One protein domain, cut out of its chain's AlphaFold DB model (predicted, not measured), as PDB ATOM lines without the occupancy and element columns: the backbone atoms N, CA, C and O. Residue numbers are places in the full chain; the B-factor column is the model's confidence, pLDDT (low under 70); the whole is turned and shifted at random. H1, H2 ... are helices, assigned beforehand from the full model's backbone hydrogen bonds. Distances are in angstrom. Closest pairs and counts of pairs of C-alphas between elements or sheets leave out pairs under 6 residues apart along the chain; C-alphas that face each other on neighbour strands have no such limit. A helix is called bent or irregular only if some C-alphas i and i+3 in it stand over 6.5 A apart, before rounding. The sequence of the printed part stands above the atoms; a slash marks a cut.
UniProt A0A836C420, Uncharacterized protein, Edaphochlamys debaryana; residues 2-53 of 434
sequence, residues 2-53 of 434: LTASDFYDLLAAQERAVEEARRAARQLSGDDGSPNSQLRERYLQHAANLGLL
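This is residues 2 to 53 of the 434 residues of an uncharacterized protein of Edaphochlamys debaryana (UniProt A0A836C420). Two separate helices, a long one and then a shorter one, make a wide open V drawn out in one direction, with a bare link at its corner and no contact between the helices. The long helix H1 makes one arm; residues 29 to 35 join it to H2, the other arm, and no core is formed. The printed part has 52 residues, with two named helices in the order H1, H2 and no named strand: the class is all helix. The whole is extended, with a radius of gyration of the C-alphas of 19.3 A and spans of 61 by 23 by 11 A.

H1, residues 4 to 28, comes first, and H2, residues 36 to 48, follows after a short link of 7 residues. H1 and H2 are apart, with no C-alpha of the one within 8 A of the other. Neither helix is bent. In both H1 and H2, every O i to N i+4 pair is within hydrogen-bond range. Residues 2 to 43 and 46 to 51 stand free.

H1 begins with C-alpha 4 at (70.900, -9.318, 28.235) and ends with C-alpha 28 at (41.457, -30.153, 24.143), 36.3 A from first to last C-alpha. H2 begins with C-alpha 36 at (31.449, -14.828, 23.220) and ends with C-alpha 48 at (16.966, -13.871, 33.724), a length of 17.9 A.

The two C-alphas farthest apart are those of Leu 2 and Gly 51, at 61.5 A. The printed part has no cut, and no link is long. The mean pLDDT of the printed part is 89.0; residues 31 to 35, in the link, are under 70.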
ATOM      1  N   LEU A   2      75.527 -15.382  29.813       89.69
ATOM      2  CA  LEU A   2      74.371 -14.981  29.003       89.69
ATOM      3  C   LEU A   2      74.390 -13.456  28.848       89.69
ATOM      4  O   LEU A   2      74.675 -12.740  29.810       89.69
ATOM      5  N   THR A   3      74.114 -12.966  27.646       98.00
ATOM      6  CA  THR A   3      73.894 -11.544  27.378       98.00
ATOM      7  C   THR A   3      72.483 -11.132  27.806       98.00
ATOM      8  O   THR A   3      71.599 -11.970  28.001       98.00
ATOM      9  N   ALA A   4      72.242  -9.824  27.937       96.31
ATOM     10  CA  ALA A   4      70.900  -9.318  28.235       96.31
ATOM     11  C   ALA A   4      69.883  -9.691  27.136       96.31
ATOM     12  O   ALA A   4      68.732  -9.981  27.448       96.31
ATOM     13  N   SER A   5      70.317  -9.741  25.871       95.19
ATOM     14  CA  SER A   5      69.534 -10.245  24.734       95.19
ATOM     15  C   SER A   5      69.098 -11.696  24.940       95.19
ATOM     16  O   SER A   5      67.899 -11.961  24.927       95.19
ATOM     17  N   ASP A   6      70.035 -12.602  25.243       97.00
ATOM     18  CA  ASP A   6      69.733 -14.033  25.424       97.00
ATOM     19  C   ASP A   6      68.694 -14.258  26.536       97.00
ATOM     20  O   ASP A   6      67.824 -15.120  26.425       97.00
ATOM     21  N   PHE A   7      68.752 -13.454  27.605       97.31
ATOM     22  CA  PHE A   7      67.768 -13.494  28.687       97.31
ATOM     23  C   PHE A   7      66.360 -13.089  28.219       97.31
ATOM     24  O   PHE A   7      65.388 -13.766  28.558       97.31
ATOM     25  N   TYR A   8      66.231 -12.020  27.424       97.31
ATOM     26  CA  TYR A   8      64.932 -11.606  26.881       97.31
ATOM     27  C   TYR A   8      64.391 -12.587  25.834       97.31
ATOM     28  O   TYR A   8      63.188 -12.849  25.833       97.31
ATOM     29  N   ASP A   9      65.247 -13.181  25.000       97.75
ATOM     30  CA  ASP A   9      64.833 -14.192  24.022       97.75
ATOM     31  C   ASP A   9      64.364 -15.492  24.696       97.75
ATOM     32  O   ASP A   9      63.336 -16.051  24.305       97.75
ATOM     33  N   LEU A  10      65.037 -15.934  25.768       97.69
ATOM     34  CA  LEU A  10      64.581 -17.051  26.607       97.69
ATOM     35  C   LEU A  10      63.224 -16.760  27.269       97.69
ATOM     36  O   LEU A  10      62.345 -17.623  27.285       97.69
ATOM     37  N   LEU A  11      63.025 -15.542  27.779       97.69
ATOM     38  CA  LEU A  11      61.780 -15.135  28.438       97.69
ATOM     39  C   LEU A  11      60.618 -15.033  27.426       97.69
ATOM     40  O   LEU A  11      59.520 -15.525  27.690       97.69
ATOM     41  N   ALA A  12      60.875 -14.508  26.225       96.94
ATOM     42  CA  ALA A  12      59.912 -14.489  25.124       96.94
ATOM     43  C   ALA A  12      59.590 -15.898  24.589       96.94
ATOM     44  O   ALA A  12      58.447 -16.176  24.218       96.94
ATOM     45  N   ALA A  13      60.564 -16.815  24.563       97.38
ATOM     46  CA  ALA A  13      60.327 -18.220  24.233       97.38
ATOM     47  C   ALA A  13      59.442 -18.910  25.288       97.38
ATOM     48  O   ALA A  13      58.505 -19.627  24.927       97.38
ATOM     49  N   GLN A  14      59.672 -18.637  26.577       98.06
ATOM     50  CA  GLN A  14      58.838 -19.142  27.669       98.06
ATOM     51  C   GLN A  14      57.393 -18.622  27.578       98.06
ATOM     52  O   GLN A  14      56.453 -19.404  27.726       98.06
ATOM     53  N   GLU A  15      57.190 -17.332  27.288       97.88
ATOM     54  CA  GLU A  15      55.845 -16.760  27.128       97.88
ATOM     55  C   GLU A  15      55.090 -17.384  25.940       97.88
ATOM     56  O   GLU A  15      53.917 -17.747  26.079       97.88
ATOM     57  N   ARG A  16      55.767 -17.599  24.798       97.50
ATOM     58  CA  ARG A  16      55.186 -18.315  23.646       97.50
ATOM     59  C   ARG A  16      54.747 -19.729  24.023       97.50
ATOM     60  O   ARG A  16      53.608 -20.082  23.733       97.50
ATOM     61  N   ALA A  17      55.600 -20.496  24.705       97.12
ATOM     62  CA  ALA A  17      55.287 -21.864  25.123       97.12
ATOM     63  C   ALA A  17      54.086 -21.926  26.087       97.12
ATOM     64  O   ALA A  17      53.239 -22.812  25.973       97.12
ATOM     65  N   VAL A  18      53.956 -20.958  27.004       97.38
ATOM     66  CA  VAL A  18      52.802 -20.862  27.916       97.38
ATOM     67  C   VAL A  18      51.510 -20.515  27.166       97.38
ATOM     68  O   VAL A  18      50.465 -21.107  27.443       97.38
ATOM     69  N   GLU A  19      51.542 -19.583  26.209       96.75
ATOM     70  CA  GLU A  19      50.342 -19.232  25.436       96.75
ATOM     71  C   GLU A  19      49.958 -20.320  24.419       96.75
ATOM     72  O   GLU A  19      48.771 -20.552  24.183       96.75
ATOM     73  N   GLU A  20      50.930 -21.052  23.877       96.81
ATOM     74  CA  GLU A  20      50.703 -22.242  23.055       96.81
ATOM     75  C   GLU A  20      50.073 -23.382  23.865       96.81
ATOM     76  O   GLU A  20      49.038 -23.908  23.457       96.81
ATOM     77  N   ALA A  21      50.573 -23.668  25.074       96.31
ATOM     78  CA  ALA A  21      49.935 -24.612  25.993       96.31
ATOM     79  C   ALA A  21      48.485 -24.208  26.332       96.31
ATOM     80  O   ALA A  21      47.597 -25.060  26.384       96.31
ATOM     81  N   ARG A  22      48.193 -22.905  26.476       93.56
ATOM     82  CA  ARG A  22      46.810 -22.408  26.623       93.56
ATOM     83  C   ARG A  22      45.971 -22.570  25.354       93.56
ATOM     84  O   ARG A  22      44.750 -22.669  25.464       93.56
ATOM     85  N   ARG A  23      46.546 -22.532  24.146       92.25
ATOM     86  CA  ARG A  23      45.806 -22.842  22.901       92.25
ATOM     87  C   ARG A  23      45.495 -24.334  22.815       92.25
ATOM     88  O   ARG A  23      44.335 -24.670  22.613       92.25
ATOM     89  N   ALA A  24      46.478 -25.193  23.079       94.00
ATOM     90  CA  ALA A  24      46.285 -26.640  23.144       94.00
ATOM     91  C   ALA A  24      45.221 -27.025  24.189       94.00
ATOM     92  O   ALA A  24      44.331 -27.811  23.892       94.00
ATOM     93  N   ALA A  25      45.232 -26.402  25.374       90.38
ATOM     94  CA  ALA A  25      44.194 -26.606  26.388       90.38
ATOM     95  C   ALA A  25      42.786 -26.203  25.903       90.38
ATOM     96  O   ALA A  25      41.838 -26.943  26.139       90.38
ATOM     97  N   ARG A  26      42.651 -25.073  25.185       86.88
ATOM     98  CA  ARG A  26      41.374 -24.627  24.586       86.88
ATOM     99  C   ARG A  26      40.877 -25.570  23.481       86.88
ATOM    100  O   ARG A  26      39.679 -25.798  23.378       86.88
ATOM    101  N   GLN A  27      41.783 -26.148  22.693       87.25
ATOM    102  CA  GLN A  27      41.448 -27.167  21.691       87.25
ATOM    103  C   GLN A  27      41.038 -28.497  22.350       87.25
ATOM    104  O   GLN A  27      40.053 -29.108  21.949       87.25
ATOM    105  N   LEU A  28      41.745 -28.919  23.403       87.50
ATOM    106  CA  LEU A  28      41.457 -30.153  24.143       87.50
ATOM    107  C   LEU A  28      40.160 -30.100  24.960       87.50
ATOM    108  O   LEU A  28      39.588 -31.153  25.226       87.50
ATOM    109  N   SER A  29      39.670 -28.916  25.344       83.00
ATOM    110  CA  SER A  29      38.367 -28.797  26.011       83.00
ATOM    111  C   SER A  29      37.172 -29.154  25.118       83.00
ATOM    112  O   SER A  29      36.086 -29.344  25.655       83.00
ATOM    113  N   GLY A  30      37.333 -29.219  23.788       72.12
ATOM    114  CA  GLY A  30      36.235 -29.481  22.841       72.12
ATOM    115  C   GLY A  30      35.132 -28.411  22.823       72.12
ATOM    116  O   GLY A  30      34.129 -28.565  22.131       72.12
ATOM    117  N   ASP A  31      35.306 -27.333  23.590       56.50
ATOM    118  CA  ASP A  31      34.389 -26.205  23.684       56.50
ATOM    119  C   ASP A  31      34.639 -25.261  22.499       56.50
ATOM    120  O   ASP A  31      35.288 -24.222  22.626       56.50
ATOM    121  N   ASP A  32      34.080 -25.620  21.337       55.47
ATOM    122  CA  ASP A  32      33.927 -24.733  20.167       55.47
ATOM    123  C   ASP A  32      33.018 -23.515  20.462       55.47
ATOM    124  O   ASP A  32      32.723 -22.692  19.587       55.47
ATOM    125  N   GLY A  33      32.608 -23.341  21.724       59.09
ATOM    126  CA  GLY A  33      32.227 -22.071  22.307       59.09
ATOM    127  C   GLY A  33      33.312 -21.006  22.128       59.09
ATOM    128  O   GLY A  33      34.082 -20.706  23.039       59.09
ATOM    129  N   SER A  34      33.270 -20.349  20.963       68.25
ATOM    130  CA  SER A  34      33.781 -18.996  20.705       68.25
ATOM    131  C   SER A  34      33.747 -18.152  21.983       68.25
ATOM    132  O   SER A  34      32.731 -18.192  22.667       68.25
ATOM    133  N   PRO A  35      34.758 -17.325  22.313       67.12
ATOM    134  CA  PRO A  35      34.841 -16.628  23.609       67.12
ATOM    135  C   PRO A  35      33.642 -15.715  23.948       67.12
ATOM    136  O   PRO A  35      33.498 -15.277  25.090       67.12
ATOM    137  N   ASN A  36      32.751 -15.450  22.986       76.31
ATOM    138  CA  ASN A  36      31.449 -14.828  23.220       76.31
ATOM    139  C   ASN A  36      30.372 -15.768  23.809       76.31
ATOM    140  O   ASN A  36      29.374 -15.252  24.297       76.31
ATOM    141  N   SER A  37      30.523 -17.097  23.807       76.56
ATOM    142  CA  SER A  37      29.553 -18.076  24.333       76.56
ATOM    143  C   SER A  37      29.373 -17.913  25.843       76.56
ATOM    144  O   SER A  37      28.284 -17.577  26.297       76.56
ATOM    145  N   GLN A  38      30.461 -18.015  26.608       80.38
ATOM    146  CA  GLN A  38      30.474 -17.876  28.066       80.38
ATOM    147  C   GLN A  38      30.105 -16.445  28.505       80.38
ATOM    148  O   GLN A  38      29.489 -16.241  29.552       80.38
ATOM    149  N   LEU A  39      30.428 -15.431  27.690       85.31
ATOM    150  CA  LEU A  39      29.970 -14.051  27.906       85.31
ATOM    151  C   LEU A  39      28.462 -13.898  27.653       85.31
ATOM    152  O   LEU A  39      27.776 -13.278  28.466       85.31
ATOM    153  N   ARG A  40      27.939 -14.477  26.566       86.69
ATOM    154  CA  ARG A  40      26.511 -14.503  26.217       86.69
ATOM    155  C   ARG A  40      25.704 -15.252  27.270       86.69
ATOM    156  O   ARG A  40      24.667 -14.751  27.683       86.69
ATOM    157  N   GLU A  41      26.192 -16.393  27.744       86.06
ATOM    158  CA  GLU A  41      25.557 -17.173  28.806       86.06
ATOM    159  C   GLU A  41      25.465 -16.363  30.105       86.06
ATOM    160  O   GLU A  41      24.370 -16.188  30.635       86.06
ATOM    161  N   ARG A  42      26.569 -15.759  30.567       93.56
ATOM    162  CA  ARG A  42      26.556 -14.876  31.748       93.56
ATOM    163  C   ARG A  42      25.629 -13.669  31.572       93.56
ATOM    164  O   ARG A  42      24.979 -13.262  32.533       93.56
ATOM    165  N   TYR A  43      25.525 -13.110  30.363       93.69
ATOM    166  CA  TYR A  43      24.554 -12.051  30.059       93.69
ATOM    167  C   TYR A  43      23.102 -12.548  30.108       93.69
ATOM    168  O   TYR A  43      22.249 -11.841  30.641       93.69
ATOM    169  N   LEU A  44      22.814 -13.751  29.603       92.06
ATOM    170  CA  LEU A  44      21.482 -14.362  29.650       92.06
ATOM    171  C   LEU A  44      21.078 -14.719  31.087       92.06
ATOM    172  O   LEU A  44      19.988 -14.345  31.509       92.06
ATOM    173  N   GLN A  45      21.972 -15.326  31.872       92.50
ATOM    174  CA  GLN A  45      21.773 -15.576  33.305       92.50
ATOM    175  C   GLN A  45      21.508 -14.264  34.067       92.50
ATOM    176  O   GLN A  45      20.554 -14.163  34.836       92.50
ATOM    177  N   HIS A  46      22.288 -13.207  33.808       93.44
ATOM    178  CA  HIS A  46      22.070 -11.898  34.434       93.44
ATOM    179  C   HIS A  46      20.769 -11.217  33.956       93.44
ATOM    180  O   HIS A  46      20.160 -10.464  34.717       93.44
ATOM    181  N   ALA A  47      20.310 -11.463  32.727       90.94
ATOM    182  CA  ALA A  47      19.027 -10.961  32.234       90.94
ATOM    183  C   ALA A  47      17.834 -11.724  32.843       90.94
ATOM    184  O   ALA A  47      16.853 -11.092  33.239       90.94
ATOM    185  N   ALA A  48      17.940 -13.048  33.003       91.75
ATOM    186  CA  ALA A  48      16.966 -13.871  33.724       91.75
ATOM    187  C   ALA A  48      16.843 -13.436  35.195       91.75
ATOM    188  O   ALA A  48      15.742 -13.152  35.661       91.75
ATOM    189  N   ASN A  49      17.970 -13.246  35.889       90.00
ATOM    190  CA  ASN A  49      18.006 -12.794  37.289       90.00
ATOM    191  C   ASN A  49      17.468 -11.363  37.503       90.00
ATOM    192  O   ASN A  49      17.169 -10.980  38.633       90.00
ATOM    193  N   LEU A  50      17.334 -10.567  36.435       94.69
ATOM    194  CA  LEU A  50      16.669  -9.258  36.452       94.69
ATOM    195  C   LEU A  50      15.187  -9.315  36.033       94.69
ATOM    196  O   LEU A  50      14.536  -8.271  36.002       94.69
ATOM    197  N   GLY A  51      14.651 -10.491  35.689       94.38
ATOM    198  CA  GLY A  51      13.293 -10.648  35.158       94.38
ATOM    199  C   GLY A  51      13.102 -10.067  33.751       94.38
ATOM    200  O   GLY A  51      11.977  -9.761  33.367       94.38
ATOM    201  N   LEU A  52      14.188  -9.876  32.991       90.94
ATOM    202  CA  LEU A  52      14.164  -9.283  31.644       90.94
ATOM    203  C   LEU A  52      13.961 -10.319  30.527       90.94
ATOM    204  O   LEU A  52      13.700  -9.936  29.388       90.94
ATOM    205  N   LEU A  53      14.091 -11.612  30.835       90.62
ATOM    206  CA  LEU A  53      13.794 -12.707  29.911       90.62
ATOM    207  C   LEU A  53      12.435 -13.340  30.252       90.62
ATOM    208  O   LEU A  53      12.185 -13.626  31.425       90.62
TER     209      LEU A  53